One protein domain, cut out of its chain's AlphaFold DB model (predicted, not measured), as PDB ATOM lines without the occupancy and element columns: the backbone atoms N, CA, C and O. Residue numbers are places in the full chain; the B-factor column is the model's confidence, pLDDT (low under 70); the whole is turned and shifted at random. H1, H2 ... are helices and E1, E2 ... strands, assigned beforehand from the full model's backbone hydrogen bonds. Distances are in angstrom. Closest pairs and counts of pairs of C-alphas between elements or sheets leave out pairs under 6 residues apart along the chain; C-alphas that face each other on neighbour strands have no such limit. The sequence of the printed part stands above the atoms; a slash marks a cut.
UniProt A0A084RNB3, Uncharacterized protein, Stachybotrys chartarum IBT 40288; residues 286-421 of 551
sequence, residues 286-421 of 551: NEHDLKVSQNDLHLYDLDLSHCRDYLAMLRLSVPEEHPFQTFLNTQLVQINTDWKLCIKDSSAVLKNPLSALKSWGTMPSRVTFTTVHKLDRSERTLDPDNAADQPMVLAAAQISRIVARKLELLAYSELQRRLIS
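What this domain is: This is residues 286 to 421 of the 551 residues of an uncharacterized protein of Stachybotrys chartarum IBT 40288 (UniProt A0A084RNB3). One long helix, H7, crosses one face of a small, twisted sheet of four strands and runs on well past it; H6 and H3 pack on H7, mostly on its part beyond the sheet, while H1 and H2 come close to it nearer the sheet, at Ile 399 and Ile 402. The last turns of H7, residues 416 to 421, stick out free at one end of the longest axis. The printed part has 136 residues with seven named helices and four named strands, in the order E1 E2 H1 H2 H3 H4 H5 H6 E3 E4 H7; the sheet's order is E2 E1 E3 E4, antiparallel throughout, and the class is mixed, helices and strands. The whole is compact, with a radius of gyration of the C-alphas of 15.3 A, and spans 47 by 35 by 27 A.

How they stand to each other: The sheet is made of E2, residues 297 to 302, E1, residues 288 to 294, E3, residues 368 to 373, and E4, residues 379 to 381; E2 and E4 are its edge strands. It is only just strongly twisted, with C-alphas up to 4.1 A off its best plane. E1 and E2 form a hairpin, with N 292 and O 300 at 2.8 A and N 297 and O 294 at 3.0 A, within hydrogen-bond range. E1 and E3 are antiparallel at 152 degrees, with N 291 and O 370 at 2.8 A. E3 and E4 form a second hairpin, with N 371 and O 380 at 2.8 A. H7, residues 390 to 421, is on one face of this sheet, an arrangement of two layers, one of strands and one of helix. Its height over the sheet is 8.4 A; it lies over E2, E1 and, only just, with 3 C-alphas, E3, and runs across the strands at 85 degrees to E2 on the local plane. The closest C-alphas of E3 and H7 are those of Phe 369 and Val 393, 6.9 A apart. H7 is the hub, touching three helices. With residues 404 to 415 alone it touches H6, residues 353 to 360, opposite ways at a shallow tilt of 33 degrees, only just short of steep; their closest C-alphas, of Pro 353 and Ala 411, are 4.8 A apart. With residues 402 to 409 alone it touches H3, residues 331 to 334, closest at the C-alphas of Val 333 and Leu 409, 7.6 A. With residues 403 to 406 alone it only just touches H4, residues 339 to 342, with 3 pairs of C-alphas within 8 A, the closest those of Trp 339 and Val 403, 7.0 A. H2, residues 324 to 329, is close to H7 but not clearly touching, at a shallow tilt of 10 degrees, the same way, with the C-alphas of Leu 328 and Ile 402 closest at 6.8 A. H1, residues 304 to 317, touches H4 with its residues 304 to 310 alone, closest at the C-alphas of Cys 307 and Cys 342, 4.9 A. H5, residues 346 to 349, only grazes the sheet; H5 and H7 are apart. In H1, H2, H6 and H7 every O i to N i+4 pair is within hydrogen-bond range; H3, H4 and H5 are too short for such a pair.

Where its parts are: E1 begins at C-alpha 288, (-27.903, -40.411, 40.287), and is 19.7 A long; E2 is 15.2 A and E3 16.3 A, while E4 has three residues. H1 measures 19.5 A and H6 10.1 A; H2 has six residues, and H3, H4 and H5 four each. H7 runs 45.7 A, from C-alpha 390 at (-37.827, -50.676, 47.885) to C-alpha 421 at (-51.245, -39.455, 5.711).

The domain as a whole: The two C-alphas farthest apart, those of Ala 387 and Ser 421, are 50.7 A from each other. The printed part has no cut, and no link is long. The mean pLDDT of the printed part is 86.0; residues 361 to 366, between H6 and E3, are under 70.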
ATOM      1  N   ASN A 286     -30.245 -36.506  43.626       73.19
ATOM      2  CA  ASN A 286     -29.886 -35.663  42.472       73.19
ATOM      3  C   ASN A 286     -28.641 -36.148  41.721       73.19
ATOM      4  O   ASN A 286     -28.524 -35.929  40.518       73.19
ATOM      5  N   GLU A 287     -27.725 -36.775  42.451       84.69
ATOM      6  CA  GLU A 287     -26.431 -37.273  41.992       84.69
ATOM      7  C   GLU A 287     -26.542 -38.526  41.114       84.69
ATOM      8  O   GLU A 287     -25.562 -38.892  40.476       84.69
ATOM      9  N   HIS A 288     -27.707 -39.174  41.043       88.81
ATOM     10  CA  HIS A 288     -27.903 -40.411  40.287       88.81
ATOM     11  C   HIS A 288     -28.927 -40.240  39.162       88.81
ATOM     12  O   HIS A 288     -29.728 -39.306  39.145       88.81
ATOM     13  N   ASP A 289     -28.894 -41.190  38.238       93.44
ATOM     14  CA  ASP A 289     -29.898 -41.475  37.217       93.44
ATOM     15  C   ASP A 289     -30.335 -42.943  37.331       93.44
ATOM     16  O   ASP A 289     -29.696 -43.720  38.045       93.44
ATOM     17  N   LEU A 290     -31.390 -43.349  36.618       93.94
ATOM     18  CA  LEU A 290     -31.800 -44.757  36.548       93.94
ATOM     19  C   LEU A 290     -31.619 -45.314  35.140       93.94
ATOM     20  O   LEU A 290     -32.295 -44.895  34.207       93.94
ATOM     21  N   LYS A 291     -30.754 -46.311  35.010       94.31
ATOM     22  CA  LYS A 291     -30.650 -47.181  33.842       94.31
ATOM     23  C   LYS A 291     -31.728 -48.258  33.944       94.31
ATOM     24  O   LYS A 291     -31.896 -48.870  34.999       94.31
ATOM     25  N   VAL A 292     -32.474 -48.450  32.861       92.44
ATOM     26  CA  VAL A 292     -33.629 -49.350  32.790       92.44
ATOM     27  C   VAL A 292     -33.321 -50.471  31.803       92.44
ATOM     28  O   VAL A 292     -33.031 -50.213  30.629       92.44
ATOM     29  N   SER A 293     -33.366 -51.718  32.269       90.06
ATOM     30  CA  SER A 293     -33.046 -52.906  31.470       90.06
ATOM     31  C   SER A 293     -34.050 -54.042  31.671       90.06
ATOM     32  O   SER A 293     -34.835 -54.056  32.616       90.06
ATOM     33  N   GLN A 294     -34.039 -55.001  30.748       85.50
ATOM     34  CA  GLN A 294     -34.830 -56.228  30.798       85.50
ATOM     35  C   GLN A 294     -34.031 -57.348  30.138       85.50
ATOM     36  O   GLN A 294     -33.596 -57.184  29.002       85.50
ATOM     37  N   ASN A 295     -33.864 -58.484  30.821       75.69
ATOM     38  CA  ASN A 295     -33.080 -59.626  30.328       75.69
ATOM     39  C   ASN A 295     -31.684 -59.180  29.832       75.69
ATOM     40  O   ASN A 295     -31.301 -59.454  28.695       75.69
ATOM     41  N   ASP A 296     -31.000 -58.376  30.654       78.44
ATOM     42  CA  ASP A 296     -29.729 -57.673  30.392       78.44
ATOM     43  C   ASP A 296     -29.699 -56.693  29.197       78.44
ATOM     44  O   ASP A 296     -28.741 -55.932  29.038       78.44
ATOM     45  N   LEU A 297     -30.765 -56.607  28.397       84.00
ATOM     46  CA  LEU A 297     -30.905 -55.612  27.338       84.00
ATOM     47  C   LEU A 297     -31.241 -54.237  27.934       84.00
ATOM     48  O   LEU A 297     -32.241 -54.067  28.633       84.00
ATOM     49  N   HIS A 298     -30.427 -53.229  27.616       88.44
ATOM     50  CA  HIS A 298     -30.714 -51.829  27.937       88.44
ATOM     51  C   HIS A 298     -31.910 -51.318  27.124       88.44
ATOM     52  O   HIS A 298     -31.949 -51.478  25.904       88.44
ATOM     53  N   LEU A 299     -32.879 -50.694  27.800       88.38
ATOM     54  CA  LEU A 299     -34.085 -50.146  27.177       88.38
ATOM     55  C   LEU A 299     -34.030 -48.617  27.063       88.38
ATOM     56  O   LEU A 299     -34.441 -48.070  26.035       88.38
ATOM     57  N   TYR A 300     -33.606 -47.938  28.138       91.94
ATOM     58  CA  TYR A 300     -33.449 -46.482  28.243       91.94
ATOM     59  C   TYR A 300     -32.794 -46.073  29.572       91.94
ATOM     60  O   TYR A 300     -32.726 -46.856  30.516       91.94
ATOM     61  N   ASP A 301     -32.368 -44.812  29.655       93.25
ATOM     62  CA  ASP A 301     -31.968 -44.145  30.898       93.25
ATOM     63  C   ASP A 301     -32.985 -43.054  31.258       93.25
ATOM     64  O   ASP A 301     -33.363 -42.248  30.403       93.25
ATOM     65  N   LEU A 302     -33.373 -42.980  32.531       93.88
ATOM     66  CA  LEU A 302     -34.149 -41.894  33.120       93.88
ATOM     67  C   LEU A 302     -33.232 -40.878  33.814       93.88
ATOM     68  O   LEU A 302     -32.447 -41.249  34.689       93.88
ATOM     69  N   ASP A 303     -33.382 -39.597  33.479       93.38
ATOM     70  CA  ASP A 303     -32.753 -38.496  34.215       93.38
ATOM     71  C   ASP A 303     -33.598 -38.151  35.448       93.38
ATOM     72  O   ASP A 303     -34.688 -37.584  35.332       93.38
ATOM     73  N   LEU A 304     -33.095 -38.465  36.646       91.44
ATOM     74  CA  LEU A 304     -33.865 -38.278  37.882       91.44
ATOM     75  C   LEU A 304     -34.116 -36.811  38.252       91.44
ATOM     76  O   LEU A 304     -35.091 -36.521  38.953       91.44
ATOM     77  N   SER A 305     -33.276 -35.883  37.790       90.44
ATOM     78  CA  SER A 305     -33.479 -34.454  38.029       90.44
ATOM     79  C   SER A 305     -34.663 -33.968  37.191       90.44
ATOM     80  O   SER A 305     -35.626 -33.438  37.748       90.44
ATOM     81  N   HIS A 306     -34.664 -34.269  35.889       92.50
ATOM     82  CA  HIS A 306     -35.791 -33.963  35.007       92.50
ATOM     83  C   HIS A 306     -37.072 -34.727  35.395       92.50
ATOM     84  O   HIS A 306     -38.158 -34.145  35.349       92.50
ATOM     85  N   CYS A 307     -36.980 -35.984  35.850       92.19
ATOM     86  CA  CYS A 307     -38.135 -36.742  36.350       92.19
ATOM     87  C   CYS A 307     -38.799 -36.086  37.564       92.19
ATOM     88  O   CYS A 307     -40.026 -35.985  37.600       92.19
ATOM     89  N   ARG A 308     -38.029 -35.633  38.561       89.44
ATOM     90  CA  ARG A 308     -38.595 -34.949  39.733       89.44
ATOM     91  C   ARG A 308     -39.270 -33.642  39.329       89.44
ATOM     92  O   ARG A 308     -40.380 -33.370  39.783       89.44
ATOM     93  N   ASP A 309     -38.624 -32.847  38.486       90.12
ATOM     94  CA  ASP A 309     -39.138 -31.532  38.105       90.12
ATOM     95  C   ASP A 309     -40.418 -31.685  37.244       90.12
ATOM     96  O   ASP A 309     -41.396 -30.951  37.420       90.12
ATOM     97  N   TYR A 310     -40.485 -32.743  36.424       91.38
ATOM     98  CA  TYR A 310     -41.697 -33.196  35.737       91.38
ATOM     99  C   TYR A 310     -42.802 -33.672  36.703       91.38
ATOM    100  O   TYR A 310     -43.953 -33.259  36.566       91.38
ATOM    101  N   LEU A 311     -42.483 -34.480  37.722       89.56
ATOM    102  CA  LEU A 311     -43.450 -34.906  38.749       89.56
ATOM    103  C   LEU A 311     -43.993 -33.724  39.570       89.56
ATOM    104  O   LEU A 311     -45.182 -33.692  39.892       89.56
ATOM    105  N   ALA A 312     -43.156 -32.732  39.880       88.69
ATOM    106  CA  ALA A 312     -43.570 -31.510  40.562       88.69
ATOM    107  C   ALA A 312     -44.558 -30.695  39.707       88.69
ATOM    108  O   ALA A 312     -45.593 -30.256  40.210       88.69
ATOM    109  N   MET A 313     -44.294 -30.565  38.403       89.19
ATOM    110  CA  MET A 313     -45.216 -29.946  37.443       89.19
ATOM    111  C   MET A 313     -46.534 -30.735  37.314       89.19
ATOM    112  O   MET A 313     -47.607 -30.128  37.337       89.19
ATOM    113  N   LEU A 314     -46.487 -32.073  37.252       88.75
ATOM    114  CA  LEU A 314     -47.692 -32.917  37.220       88.75
ATOM    115  C   LEU A 314     -48.561 -32.703  38.468       88.75
ATOM    116  O   LEU A 314     -49.774 -32.546  38.346       88.75
ATOM    117  N   ARG A 315     -47.943 -32.619  39.652       85.94
ATOM    118  CA  ARG A 315     -48.624 -32.347  40.927       85.94
ATOM    119  C   ARG A 315     -49.263 -30.954  40.999       85.94
ATOM    120  O   ARG A 315     -50.261 -30.782  41.689       85.94
ATOM    121  N   LEU A 316     -48.701 -29.960  40.310       87.81
ATOM    122  CA  LEU A 316     -49.318 -28.634  40.175       87.81
ATOM    123  C   LEU A 316     -50.449 -28.622  39.132       87.81
ATOM    124  O   LEU A 316     -51.372 -27.822  39.247       87.81
ATOM    125  N   SER A 317     -50.384 -29.513  38.139       85.88
ATOM    126  CA  SER A 317     -51.379 -29.641  37.063       85.88
ATOM    127  C   SER A 317     -52.609 -30.462  37.466       85.88
ATOM    128  O   SER A 317     -53.690 -30.240  36.929       85.88
ATOM    129  N   VAL A 318     -52.457 -31.399  38.409       84.69
ATOM    130  CA  VAL A 318     -53.537 -32.239  38.952       84.69
ATOM    131  C   VAL A 318     -53.625 -32.021  40.470       84.69
ATOM    132  O   VAL A 318     -52.942 -32.712  41.225       84.69
ATOM    133  N   PRO A 319     -54.420 -31.037  40.936       73.06
ATOM    134  CA  PRO A 319     -54.495 -30.675  42.352       73.06
ATOM    135  C   PRO A 319     -55.378 -31.614  43.194       73.06
ATOM    136  O   PRO A 319     -55.339 -31.538  44.422       73.06
ATOM    137  N   GLU A 320     -56.181 -32.473  42.561       81.19
ATOM    138  CA  GLU A 320     -57.046 -33.451  43.230       81.19
ATOM    139  C   GLU A 320     -56.391 -34.838  43.289       81.19
ATOM    140  O   GLU A 320     -55.726 -35.273  42.349       81.19
ATOM    141  N   GLU A 321     -56.591 -35.560  44.395       76.62
ATOM    142  CA  GLU A 321     -56.141 -36.950  44.519       76.62
ATOM    143  C   GLU A 321     -57.038 -37.868  43.664       76.62
ATOM    144  O   GLU A 321     -58.266 -37.848  43.769       76.62
ATOM    145  N   HIS A 322     -56.421 -38.694  42.817       75.12
ATOM    146  CA  HIS A 322     -57.093 -39.693  41.982       75.12
ATOM    147  C   HIS A 322     -56.385 -41.051  42.114       75.12
ATOM    148  O   HIS A 322     -55.172 -41.072  42.355       75.12
ATOM    149  N   PRO A 323     -57.079 -42.185  41.895       81.75
ATOM    150  CA  PRO A 323     -56.417 -43.476  41.736       81.75
ATOM    151  C   PRO A 323     -55.382 -43.406  40.608       81.75
ATOM    152  O   PRO A 323     -55.617 -42.791  39.563       81.75
ATOM    153  N   PHE A 324     -54.219 -44.031  40.806       79.94
ATOM    154  CA  PHE A 324     -53.093 -43.881  39.879       79.94
ATOM    155  C   PHE A 324     -53.436 -44.355  38.459       79.94
ATOM    156  O   PHE A 324     -53.056 -43.711  37.481       79.94
ATOM    157  N   GLN A 325     -54.221 -45.429  38.333       76.06
ATOM    158  CA  GLN A 325     -54.642 -45.945  37.034       76.06
ATOM    159  C   GLN A 325     -55.636 -45.005  36.329       76.06
ATOM    160  O   GLN A 325     -55.512 -44.785  35.121       76.06
ATOM    161  N   THR A 326     -56.535 -44.347  37.073       81.38
ATOM    162  CA  THR A 326     -57.372 -43.249  36.559       81.38
ATOM    163  C   THR A 326     -56.506 -42.090  36.061       81.38
ATOM    164  O   THR A 326     -56.677 -41.652  34.927       81.38
ATOM    165  N   PHE A 327     -55.524 -41.641  36.853       86.38
ATOM    166  CA  PHE A 327     -54.591 -40.574  36.469       86.38
ATOM    167  C   PHE A 327     -53.823 -40.894  35.170       86.38
ATOM    168  O   PHE A 327     -53.769 -40.048  34.277       86.38
ATOM    169  N   LEU A 328     -53.287 -42.115  35.024       83.50
ATOM    170  CA  LEU A 328     -52.614 -42.569  33.794       83.50
ATOM    171  C   LEU A 328     -53.554 -42.610  32.574       83.50
ATOM    172  O   LEU A 328     -53.113 -42.398  31.438       83.50
ATOM    173  N   ASN A 329     -54.833 -42.922  32.792       80.12
ATOM    174  CA  ASN A 329     -55.821 -43.107  31.732       80.12
ATOM    175  C   ASN A 329     -56.486 -41.796  31.280       80.12
ATOM    176  O   ASN A 329     -56.783 -41.686  30.092       80.12
ATOM    177  N   THR A 330     -56.683 -40.816  32.171       84.06
ATOM    178  CA  THR A 330     -57.378 -39.548  31.876       84.06
ATOM    179  C   THR A 330     -56.449 -38.330  31.952       84.06
ATOM    180  O   THR A 330     -56.036 -37.811  30.914       84.06
ATOM    181  N   GLN A 331     -56.075 -37.880  33.154       85.69
ATOM    182  CA  GLN A 331     -55.379 -36.601  33.356       85.69
ATOM    183  C   GLN A 331     -54.011 -36.557  32.664       85.69
ATOM    184  O   GLN A 331     -53.676 -35.579  31.992       85.69
ATOM    185  N   LEU A 332     -53.228 -37.640  32.749       86.50
ATOM    186  CA  LEU A 332     -51.917 -37.718  32.101       86.50
ATOM    187  C   LEU A 332     -52.013 -37.601  30.570       86.50
ATOM    188  O   LEU A 332     -51.040 -37.192  29.938       86.50
ATOM    189  N   VAL A 333     -53.158 -37.918  29.957       85.81
ATOM    190  CA  VAL A 333     -53.348 -37.764  28.507       85.81
ATOM    191  C   VAL A 333     -53.502 -36.290  28.126       85.81
ATOM    192  O   VAL A 333     -52.901 -35.853  27.147       85.81
ATOM    193  N   GLN A 334     -54.234 -35.510  28.929       85.12
ATOM    194  CA  GLN A 334     -54.500 -34.089  28.673       85.12
ATOM    195  C   GLN A 334     -53.257 -33.194  28.858       85.12
ATOM    196  O   GLN A 334     -53.104 -32.188  28.165       85.12
ATOM    197  N   ILE A 335     -52.351 -33.548  29.777       86.38
ATOM    198  CA  ILE A 335     -51.191 -32.712  30.132       86.38
ATOM    199  C   ILE A 335     -50.099 -32.803  29.053       86.38
ATOM    200  O   ILE A 335     -49.276 -33.724  29.057       86.38
ATOM    201  N   ASN A 336     -50.066 -31.847  28.123       78.69
ATOM    202  CA  ASN A 336     -49.057 -31.775  27.063       78.69
ATOM    203  C   ASN A 336     -47.808 -30.990  27.511       78.69
ATOM    204  O   ASN A 336     -47.778 -29.764  27.440       78.69
ATOM    205  N   THR A 337     -46.787 -31.705  27.986       80.88
ATOM    206  CA  THR A 337     -45.535 -31.151  28.539       80.88
ATOM    207  C   THR A 337     -44.338 -32.046  28.207       80.88
ATOM    208  O   THR A 337     -44.520 -33.218  27.873       80.88
ATOM    209  N   ASP A 338     -43.111 -31.520  28.304       84.19
ATOM    210  CA  ASP A 338     -41.873 -32.154  27.811       84.19
ATOM    211  C   ASP A 338     -41.324 -33.304  28.678       84.19
ATOM    212  O   ASP A 338     -40.151 -33.361  29.044       84.19
ATOM    213  N   TRP A 339     -42.168 -34.310  28.915       92.31
ATOM    214  CA  TRP A 339     -41.828 -35.606  29.517       92.31
ATOM    215  C   TRP A 339     -40.619 -36.299  28.863       92.31
ATOM    216  O   TRP A 339     -39.976 -37.137  29.481       92.31
ATOM    217  N   LYS A 340     -40.285 -35.947  27.616       93.69
ATOM    218  CA  LYS A 340     -39.130 -36.478  26.876       93.69
ATOM    219  C   LYS A 340     -37.789 -36.115  27.520       93.69
ATOM    220  O   LYS A 340     -36.820 -36.831  27.300       93.69
ATOM    221  N   LEU A 341     -37.736 -35.038  28.310       92.94
ATOM    222  CA  LEU A 341     -36.552 -34.656  29.088       92.94
ATOM    223  C   LEU A 341     -36.285 -35.619  30.255       92.94
ATOM    224  O   LEU A 341     -35.161 -35.702  30.729       92.94
ATOM    225  N   CYS A 342     -37.288 -36.396  30.680       93.12
ATOM    226  CA  CYS A 342     -37.104 -37.468  31.659       93.12
ATOM    227  C   CYS A 342     -36.249 -38.627  31.123       93.12
ATOM    228  O   CYS A 342     -35.853 -39.469  31.915       93.12
ATOM    229  N   ILE A 343     -36.000 -38.709  29.810       93.62
ATOM    230  CA  ILE A 343     -35.227 -39.778  29.166       93.62
ATOM    231  C   ILE A 343     -33.922 -39.185  28.622       93.62
ATOM    232  O   ILE A 343     -33.959 -38.242  27.825       93.62
ATOM    233  N   LYS A 344     -32.770 -39.760  28.987       90.38
ATOM    234  CA  LYS A 344     -31.488 -39.391  28.364       90.38
ATOM    235  C   LYS A 344     -31.453 -39.835  26.908       90.38
ATOM    236  O   LYS A 344     -32.018 -40.867  26.556       90.38
ATOM    237  N   ASP A 345     -30.783 -39.053  26.066       85.81
ATOM    238  CA  ASP A 345     -30.649 -39.318  24.627       85.81
ATOM    239  C   ASP A 345     -31.994 -39.634  23.945       85.81
ATOM    240  O   ASP A 345     -32.092 -40.412  22.992       85.81
ATOM    241  N   SER A 346     -33.065 -38.986  24.419       83.69
ATOM    242  CA  SER A 346     -34.437 -39.203  23.953       83.69
ATOM    243  C   SER A 346     -34.627 -38.931  22.459       83.69
ATOM    244  O   SER A 346     -35.535 -39.489  21.849       83.69
ATOM    245  N   SER A 347     -33.745 -38.150  21.833       79.62
ATOM    246  CA  SER A 347     -33.685 -37.960  20.379       79.62
ATOM    247  C   SER A 347     -33.268 -39.221  19.606       79.62
ATOM    248  O   SER A 347     -33.701 -39.399  18.468       79.62
ATOM    249  N   ALA A 348     -32.469 -40.109  20.209       77.56
ATOM    250  CA  ALA A 348     -32.122 -41.416  19.661       77.56
ATOM    251  C   ALA A 348     -33.217 -42.446  19.978       77.56
ATOM    252  O   ALA A 348     -33.747 -43.082  19.065       77.56
ATOM    253  N   VAL A 349     -33.612 -42.550  21.252       77.25
ATOM    254  CA  VAL A 349     -34.595 -43.537  21.739       77.25
ATOM    255  C   VAL A 349     -35.980 -43.323  21.113       77.25
ATOM    256  O   VAL A 349     -36.597 -44.257  20.604       77.25
ATOM    257  N   LEU A 350     -36.464 -42.078  21.068       85.12
ATOM    258  CA  LEU A 350     -37.786 -41.731  20.531       85.12
ATOM    259  C   LEU A 350     -37.771 -41.457  19.014       85.12
ATOM    260  O   LEU A 350     -38.776 -40.999  18.470       85.12
ATOM    261  N   LYS A 351     -36.667 -41.754  18.306       87.25
ATOM    262  CA  LYS A 351     -36.549 -41.570  16.846       87.25
ATOM    263  C   LYS A 351     -37.560 -42.409  16.058       87.25
ATOM    264  O   LYS A 351     -38.025 -41.980  15.003       87.25
ATOM    265  N   ASN A 352     -37.915 -43.591  16.566       86.69
ATOM    266  CA  ASN A 352     -39.054 -44.366  16.076       86.69
ATOM    267  C   ASN A 352     -39.928 -44.842  17.252       86.69
ATOM    268  O   ASN A 352     -39.696 -45.936  17.772       86.69
ATOM    269  N   PRO A 353     -40.953 -44.065  17.656       88.62
ATOM    270  CA  PRO A 353     -41.796 -44.388  18.808       88.62
ATOM    271  C   PRO A 353     -42.491 -45.753  18.722       88.62
ATOM    272  O   PRO A 353     -42.733 -46.366  19.752       88.62
ATOM    273  N   LEU A 354     -42.766 -46.265  17.514       86.44
ATOM    274  CA  LEU A 354     -43.341 -47.604  17.323       86.44
ATOM    275  C   LEU A 354     -42.347 -48.718  17.681       86.44
ATOM    276  O   LEU A 354     -42.724 -49.694  18.325       86.44
ATOM    277  N   SER A 355     -41.072 -48.548  17.317       84.31
ATOM    278  CA  SER A 355     -40.014 -49.488  17.696       84.31
ATOM    279  C   SER A 355     -39.753 -49.442  19.199       84.31
ATOM    280  O   SER A 355     -39.616 -50.490  19.819       84.31
ATOM    281  N   ALA A 356     -39.732 -48.245  19.796       87.00
ATOM    282  CA  ALA A 356     -39.581 -48.095  21.240       87.00
ATOM    283  C   ALA A 356     -40.771 -48.714  21.997       87.00
ATOM    284  O   ALA A 356     -40.562 -49.469  22.939       87.00
ATOM    285  N   LEU A 357     -42.015 -48.486  21.547       86.38
ATOM    286  CA  LEU A 357     -43.208 -49.085  22.157       86.38
ATOM    287  C   LEU A 357     -43.181 -50.621  22.107       86.38
ATOM    288  O   LEU A 357     -43.614 -51.263  23.059       86.38
ATOM    289  N   LYS A 358     -42.651 -51.216  21.030       81.00
ATOM    290  CA  LYS A 358     -42.430 -52.666  20.952       81.00
ATOM    291  C   LYS A 358     -41.419 -53.130  22.008       81.00
ATOM    292  O   LYS A 358     -41.731 -54.048  22.759       81.00
ATOM    293  N   SER A 359     -40.251 -52.485  22.082       79.00
ATOM    294  CA  SER A 359     -39.158 -52.859  22.997       79.00
ATOM    295  C   SER A 359     -39.438 -52.570  24.476       79.00
ATOM    296  O   SER A 359     -38.815 -53.175  25.335       79.00
ATOM    297  N   TRP A 360     -40.333 -51.631  24.786       79.38
ATOM    298  CA  TRP A 360     -40.738 -51.298  26.160       79.38
ATOM    299  C   TRP A 360     -42.061 -51.964  26.571       79.38
ATOM    300  O   TRP A 360     -42.417 -51.976  27.746       79.38
ATOM    301  N   GLY A 361     -42.831 -52.472  25.603       68.56
ATOM    302  CA  GLY A 361     -44.108 -53.145  25.841       68.56
ATOM    303  C   GLY A 361     -43.960 -54.578  26.356       68.56
ATOM    304  O   GLY A 361     -44.946 -55.170  26.795       68.56
ATOM    305  N   THR A 362     -42.757 -55.149  26.312       61.94
ATOM    306  CA  THR A 362     -42.438 -56.459  26.882       61.94
ATOM    307  C   THR A 362     -42.333 -56.378  28.410       61.94
ATOM    308  O   THR A 362     -41.525 -55.639  28.957       61.94
ATOM    309  N   MET A 363     -43.184 -57.144  29.104       58.84
ATOM    310  CA  MET A 363     -43.167 -57.415  30.556       58.84
ATOM    311  C   MET A 363     -42.647 -56.294  31.495       58.84
ATOM    312  O   MET A 363     -41.562 -56.427  32.063       58.84
ATOM    313  N   PRO A 364     -43.444 -55.246  31.783       58.41
ATOM    314  CA  PRO A 364     -43.066 -54.199  32.743       58.41
ATOM    315  C   PRO A 364     -42.749 -54.685  34.171       58.41
ATOM    316  O   PRO A 364     -42.117 -53.955  34.925       58.41
ATOM    317  N   SER A 365     -43.186 -55.892  34.552       59.12
ATOM    318  CA  SER A 365     -42.904 -56.519  35.854       59.12
ATOM    319  C   SER A 365     -41.524 -57.181  35.957       59.12
ATOM    320  O   SER A 365     -41.106 -57.514  37.058       59.12
ATOM    321  N   ARG A 366     -40.804 -57.363  34.840       68.25
ATOM    322  CA  ARG A 366     -39.426 -57.893  34.804       68.25
ATOM    323  C   ARG A 366     -38.482 -56.853  34.209       68.25
ATOM    324  O   ARG A 366     -37.811 -57.083  33.205       68.25
ATOM    325  N   VAL A 367     -38.531 -55.663  34.802       83.94
ATOM    326  CA  VAL A 367     -37.669 -54.527  34.482       83.94
ATOM    327  C   VAL A 367     -36.711 -54.323  35.647       83.94
ATOM    328  O   VAL A 367     -37.134 -54.072  36.773       83.94
ATOM    329  N   THR A 368     -35.420 -54.428  35.363       90.12
ATOM    330  CA  THR A 368     -34.348 -54.171  36.318       90.12
ATOM    331  C   THR A 368     -34.040 -52.676  36.332       90.12
ATOM    332  O   THR A 368     -33.914 -52.040  35.281       90.12
ATOM    333  N   PHE A 369     -33.902 -52.113  37.533       93.12
ATOM    334  CA  PHE A 369     -33.521 -50.720  37.733       93.12
ATOM    335  C   PHE A 369     -32.113 -50.644  38.315       93.12
ATOM    336  O   PHE A 369     -31.841 -51.203  39.374       93.12
ATOM    337  N   THR A 370     -31.232 -49.908  37.648       94.94
ATOM    338  CA  THR A 370     -29.843 -49.719  38.074       94.94
ATOM    339  C   THR A 370     -29.594 -48.237  38.304       94.94
ATOM    340  O   THR A 370     -29.708 -47.433  37.380       94.94
ATOM    341  N   THR A 371     -29.251 -47.846  39.532       94.06
ATOM    342  CA  THR A 371     -28.792 -46.479  39.805       94.06
ATOM    343  C   THR A 371     -27.416 -46.264  39.193       94.06
ATOM    344  O   THR A 371     -26.508 -47.055  39.442       94.06
ATOM    345  N   VAL A 372     -27.265 -45.192  38.417       93.75
ATOM    346  CA  VAL A 372     -26.003 -44.781  37.789       93.75
ATOM    347  C   VAL A 372     -25.612 -43.418  38.340       93.75
ATOM    348  O   VAL A 372     -26.332 -42.439  38.135       93.75
ATOM    349  N   HIS A 373     -24.486 -43.328  39.040       92.00
ATOM    350  CA  HIS A 373     -24.000 -42.066  39.593       92.00
ATOM    351  C   HIS A 373     -23.490 -41.132  38.475       92.00
ATOM    352  O   HIS A 373     -22.871 -41.559  37.496       92.00
ATOM    353  N   LYS A 374     -23.776 -39.829  38.576       88.56
ATOM    354  CA  LYS A 374     -23.571 -38.857  37.486       88.56
ATOM    355  C   LYS A 374     -22.110 -38.504  37.236       88.56
ATOM    356  O   LYS A 374     -21.769 -38.210  36.092       88.56
ATOM    357  N   LEU A 375     -21.281 -38.516  38.280       87.81
ATOM    358  CA  LEU A 375     -19.897 -38.037  38.220       87.81
ATOM    359  C   LEU A 375     -18.904 -39.146  37.848       87.81
ATOM    360  O   LEU A 375     -18.150 -38.984  36.893       87.81
ATOM    361  N   ASP A 376     -18.918 -40.270  38.568       90.38
ATOM    362  CA  ASP A 376     -17.974 -41.387  38.364       90.38
ATOM    363  C   ASP A 376     -18.522 -42.534  37.496       90.38
ATOM    364  O   ASP A 376     -17.764 -43.426  37.123       90.38
ATOM    365  N   ARG A 377     -19.816 -42.499  37.141       90.62
ATOM    366  CA  ARG A 377     -20.522 -43.555  36.389       90.62
ATOM    367  C   ARG A 377     -20.532 -44.926  37.071       90.62
ATOM    368  O   ARG A 377     -20.743 -45.932  36.398       90.62
ATOM    369  N   SER A 378     -20.367 -44.979  38.393       92.12
ATOM    370  CA  SER A 378     -20.618 -46.199  39.158       92.12
ATOM    371  C   SER A 378     -22.075 -46.646  38.997       92.12
ATOM    372  O   SER A 378     -23.009 -45.843  39.074       92.12
ATOM    373  N   GLU A 379     -22.260 -47.939  38.734       94.44
ATOM    374  CA  GLU A 379     -23.568 -48.573  38.590       94.44
ATOM    375  C   GLU A 379     -23.856 -49.470  39.796       94.44
ATOM    376  O   GLU A 379     -22.996 -50.238  40.232       94.44
ATOM    377  N   ARG A 380     -25.087 -49.412  40.310       94.12
ATOM    378  CA  ARG A 380     -25.595 -50.334  41.330       94.12
ATOM    379  C   ARG A 380     -27.022 -50.744  40.995       94.12
ATOM    380  O   ARG A 380     -27.910 -49.891  40.940       94.12
ATOM    381  N   THR A 381     -27.238 -52.037  40.785       94.44
ATOM    382  CA  THR A 381     -28.577 -52.619  40.635       94.44
ATOM    383  C   THR A 381     -29.372 -52.439  41.928       94.44
ATOM    384  O   THR A 381     -28.825 -52.600  43.021       94.44
ATOM    385  N   LEU A 382     -30.647 -52.077  41.802       91.50
ATOM    386  CA  LEU A 382     -31.590 -52.017  42.912       91.50
ATOM    387  C   LEU A 382     -32.227 -53.390  43.121       91.50
ATOM    388  O   LEU A 382     -32.715 -54.000  42.172       91.50
ATOM    389  N   ASP A 383     -32.241 -53.834  44.368       89.75
ATOM    390  CA  ASP A 383     -32.845 -55.093  44.792       89.75
ATOM    391  C   ASP A 383     -34.281 -54.820  45.313       89.75
ATOM    392  O   ASP A 383     -34.450 -53.968  46.188       89.75
ATOM    393  N   PRO A 384     -35.339 -55.458  44.768       84.50
ATOM    394  CA  PRO A 384     -36.715 -55.251  45.232       84.50
ATOM    395  C   PRO A 384     -36.994 -55.849  46.621       84.50
ATOM    396  O   PRO A 384     -37.878 -55.354  47.324       84.50
ATOM    397  N   ASP A 385     -36.240 -56.863  47.043       85.31
ATOM    398  CA  ASP A 385     -36.405 -57.534  48.336       85.31
ATOM    399  C   ASP A 385     -35.624 -56.801  49.440       85.31
ATOM    400  O   ASP A 385     -35.996 -56.812  50.619       85.31
ATOM    401  N   ASN A 386     -34.581 -56.058  49.058       88.69
ATOM    402  CA  ASN A 386     -33.880 -55.129  49.935       88.69
ATOM    403  C   ASN A 386     -34.777 -53.944  50.346       88.69
ATOM    404  O   ASN A 386     -34.976 -52.979  49.602       88.69
ATOM    405  N   ALA A 387     -35.226 -53.944  51.603       88.38
ATOM    406  CA  ALA A 387     -36.041 -52.877  52.192       88.38
ATOM    407  C   ALA A 387     -35.429 -51.456  52.106       88.38
ATOM    408  O   ALA A 387     -36.166 -50.471  52.189       88.38
ATOM    409  N   ALA A 388     -34.107 -51.316  51.929       87.44
ATOM    410  CA  ALA A 388     -33.473 -50.014  51.693       87.44
ATOM    411  C   ALA A 388     -33.679 -49.492  50.255       87.44
ATOM    412  O   ALA A 388     -33.736 -48.279  50.045       87.44
ATOM    413  N   ASP A 389     -33.821 -50.393  49.283       88.38
ATOM    414  CA  ASP A 389     -33.999 -50.086  47.860       88.38
ATOM    415  C   ASP A 389     -35.472 -50.003  47.447       88.38
ATOM    416  O   ASP A 389     -35.797 -49.243  46.534       88.38
ATOM    417  N   GLN A 390     -36.379 -50.693  48.148       86.06
ATOM    418  CA  GLN A 390     -37.827 -50.676  47.885       86.06
ATOM    419  C   GLN A 390     -38.420 -49.283  47.587       86.06
ATOM    420  O   GLN A 390     -39.148 -49.158  46.598       86.06
ATOM    421  N   PRO A 391     -38.115 -48.196  48.331       85.69
ATOM    422  CA  PRO A 391     -38.645 -46.870  48.001       85.69
ATOM    423  C   PRO A 391     -38.145 -46.327  46.654       85.69
ATOM    424  O   PRO A 391     -38.878 -45.606  45.975       85.69
ATOM    425  N   MET A 392     -36.915 -46.678  46.265       86.38
ATOM    426  CA  MET A 392     -36.312 -46.313  44.983       86.38
ATOM    427  C   MET A 392     -36.909 -47.142  43.843       86.38
ATOM    428  O   MET A 392     -37.296 -46.572  42.827       86.38
ATOM    429  N   VAL A 393     -37.056 -48.459  44.033       88.31
ATOM    430  CA  VAL A 393     -37.689 -49.381  43.072       88.31
ATOM    431  C   VAL A 393     -39.139 -48.976  42.804       88.31
ATOM    432  O   VAL A 393     -39.549 -48.872  41.649       88.31
ATOM    433  N   LEU A 394     -39.910 -48.653  43.848       85.31
ATOM    434  CA  LEU A 394     -41.284 -48.168  43.704       85.31
ATOM    435  C   LEU A 394     -41.340 -46.842  42.933       85.31
ATOM    436  O   LEU A 394     -42.134 -46.714  42.001       85.31
ATOM    437  N   ALA A 395     -40.492 -45.864  43.266       85.75
ATOM    438  CA  ALA A 395     -40.443 -44.593  42.541       85.75
ATOM    439  C   ALA A 395     -40.034 -44.783  41.067       85.75
ATOM    440  O   ALA A 395     -40.683 -44.235  40.173       85.75
ATOM    441  N   ALA A 396     -39.019 -45.615  40.810       89.38
ATOM    442  CA  ALA A 396     -38.565 -46.005  39.477       89.38
ATOM    443  C   ALA A 396     -39.693 -46.641  38.654       89.38
ATOM    444  O   ALA A 396     -39.934 -46.230  37.516       89.38
ATOM    445  N   ALA A 397     -40.438 -47.582  39.239       86.50
ATOM    446  CA  ALA A 397     -41.557 -48.256  38.594       86.50
ATOM    447  C   ALA A 397     -42.705 -47.291  38.252       86.50
ATOM    448  O   ALA A 397     -43.215 -47.329  37.129       86.50
ATOM    449  N   GLN A 398     -43.095 -46.383  39.159       86.56
ATOM    450  CA  GLN A 398     -44.169 -45.422  38.858       86.56
ATOM    451  C   GLN A 398     -43.750 -44.382  37.808       86.56
ATOM    452  O   GLN A 398     -44.539 -44.076  36.911       86.56
ATOM    453  N   ILE A 399     -42.507 -43.883  37.852       89.62
ATOM    454  CA  ILE A 399     -41.961 -43.008  36.799       89.62
ATOM    455  C   ILE A 399     -41.952 -43.753  35.459       89.62
ATOM    456  O   ILE A 399     -42.463 -43.236  34.469       89.62
ATOM    457  N   SER A 400     -41.466 -44.995  35.434       89.88
ATOM    458  CA  SER A 400     -41.429 -45.828  34.227       89.88
ATOM    459  C   SER A 400     -42.828 -46.077  33.653       89.88
ATOM    460  O   SER A 400     -43.015 -45.958  32.445       89.88
ATOM    461  N   ARG A 401     -43.851 -46.312  34.493       86.56
ATOM    462  CA  ARG A 401     -45.261 -46.406  34.057       86.56
ATOM    463  C   ARG A 401     -45.767 -45.102  33.431       86.56
ATOM    464  O   ARG A 401     -46.429 -45.153  32.396       86.56
ATOM    465  N   ILE A 402     -45.441 -43.941  34.007       89.19
ATOM    466  CA  ILE A 402     -45.808 -42.622  33.457       89.19
ATOM    467  C   ILE A 402     -45.128 -42.387  32.100       89.19
ATOM    468  O   ILE A 402     -45.792 -42.019  31.128       89.19
ATOM    469  N   VAL A 403     -43.819 -42.629  32.010       90.44
ATOM    470  CA  VAL A 403     -43.015 -42.400  30.800       90.44
ATOM    471  C   VAL A 403     -43.395 -43.395  29.690       90.44
ATOM    472  O   VAL A 403     -43.574 -42.987  28.543       90.44
ATOM    473  N   ALA A 404     -43.649 -44.667  30.016       87.38
ATOM    474  CA  ALA A 404     -44.166 -45.659  29.072       87.38
ATOM    475  C   ALA A 404     -45.587 -45.323  28.581       87.38
ATOM    476  O   ALA A 404     -45.860 -45.429  27.386       87.38
ATOM    477  N   ARG A 405     -46.482 -44.834  29.455       87.19
ATOM    478  CA  ARG A 405     -47.816 -44.341  29.058       87.19
ATOM    479  C   ARG A 405     -47.721 -43.120  28.136       87.19
ATOM    480  O   ARG A 405     -48.503 -42.994  27.196       87.19
ATOM    481  N   LYS A 406     -46.742 -42.236  28.344       90.44
ATOM    482  CA  LYS A 406     -46.463 -41.124  27.423       90.44
ATOM    483  C   LYS A 406     -45.875 -41.584  26.082       90.44
ATOM    484  O   LYS A 406     -46.252 -41.028  25.046       90.44
ATOM    485  N   LEU A 407     -45.029 -42.617  26.071       90.62
ATOM    486  CA  LEU A 407     -44.553 -43.260  24.842       90.62
ATOM    487  C   LEU A 407     -45.699 -43.929  24.066       90.62
ATOM    488  O   LEU A 407     -45.781 -43.739  22.857       90.62
ATOM    489  N   GLU A 408     -46.601 -44.647  24.741       87.56
ATOM    490  CA  GLU A 408     -47.805 -45.254  24.153       87.56
ATOM    491  C   GLU A 408     -48.631 -44.206  23.382       87.56
ATOM    492  O   GLU A 408     -48.929 -44.387  22.199       87.56
ATOM    493  N   LEU A 409     -48.917 -43.064  24.017       88.62
ATOM    494  CA  LEU A 409     -49.644 -41.951  23.397       88.62
ATOM    495  C   LEU A 409     -48.893 -41.352  22.194       88.62
ATOM    496  O   LEU A 409     -49.501 -41.108  21.149       88.62
ATOM    497  N   LEU A 410     -47.576 -41.135  22.305       90.44
ATOM    498  CA  LEU A 410     -46.741 -40.624  21.207       90.44
ATOM    499  C   LEU A 410     -46.711 -41.595  20.014       90.44
ATOM    500  O   LEU A 410     -46.819 -41.171  18.863       90.44
ATOM    501  N   ALA A 411     -46.588 -42.892  20.289       89.69
ATOM    502  CA  ALA A 411     -46.521 -43.946  19.290       89.69
ATOM    503  C   ALA A 411     -47.849 -44.118  18.542       89.69
ATOM    504  O   ALA A 411     -47.837 -44.179  17.313       89.69
ATOM    505  N   TYR A 412     -48.993 -44.111  19.235       87.50
ATOM    506  CA  TYR A 412     -50.297 -44.168  18.565       87.50
ATOM    507  C   TYR A 412     -50.658 -42.861  17.845       87.50
ATOM    508  O   TYR A 412     -51.268 -42.925  16.780       87.50
ATOM    509  N   SER A 413     -50.215 -41.695  18.330       88.56
ATOM    510  CA  SER A 413     -50.353 -40.424  17.593       88.56
ATOM    511  C   SER A 413     -49.572 -40.450  16.271       88.56
ATOM    512  O   SER A 413     -50.082 -40.045  15.224       88.56
ATOM    513  N   GLU A 414     -48.345 -40.976  16.286       89.06
ATOM    514  CA  GLU A 414     -47.537 -41.173  15.079       89.06
ATOM    515  C   GLU A 414     -48.132 -42.258  14.162       89.06
ATOM    516  O   GLU A 414     -48.111 -42.104  12.940       89.06
ATOM    517  N   LEU A 415     -48.732 -43.318  14.720       87.94
ATOM    518  CA  LEU A 415     -49.447 -44.342  13.954       87.94
ATOM    519  C   LEU A 415     -50.679 -43.762  13.251       87.94
ATOM    520  O   LEU A 415     -50.789 -43.909  12.038       87.94
ATOM    521  N   GLN A 416     -51.546 -43.038  13.972       86.50
ATOM    522  CA  GLN A 416     -52.678 -42.285  13.416       86.50
ATOM    523  C   GLN A 416     -52.211 -41.405  12.254       86.50
ATOM    524  O   GLN A 416     -52.748 -41.486  11.147       86.50
ATOM    525  N   ARG A 417     -51.179 -40.587  12.492       88.12
ATOM    526  CA  ARG A 417     -50.643 -39.660  11.494       88.12
ATOM    527  C   ARG A 417     -50.137 -40.399  10.255       88.12
ATOM    528  O   ARG A 417     -50.412 -39.952   9.144       88.12
ATOM    529  N   ARG A 418     -49.431 -41.526  10.413       86.50
ATOM    530  CA  ARG A 418     -48.962 -42.353   9.287       86.50
ATOM    531  C   ARG A 418     -50.122 -43.000   8.531       86.50
ATOM    532  O   ARG A 418     -50.156 -42.870   7.312       86.50
ATOM    533  N   LEU A 419     -51.074 -43.627   9.225       82.56
ATOM    534  CA  LEU A 419     -52.250 -44.262   8.621       82.56
ATOM    535  C   LEU A 419     -53.034 -43.259   7.760       82.56
ATOM    536  O   LEU A 419     -53.186 -43.486   6.560       82.56
ATOM    537  N   ILE A 420     -53.421 -42.111   8.327       81.94
ATOM    538  CA  ILE A 420     -54.189 -41.063   7.631       81.94
ATOM    539  C   ILE A 420     -53.376 -40.417   6.495       81.94
ATOM    540  O   ILE A 420     -53.885 -40.205   5.397       81.94
ATOM    541  N   SER A 421     -52.090 -40.118   6.718       79.00
ATOM    542  CA  SER A 421     -51.245 -39.455   5.711       79.00
ATOM    543  C   SER A 421     -50.855 -40.374   4.538       79.00
ATOM    544  O   SER A 421     -50.476 -39.873   3.473       79.00
TER     545      SER A 421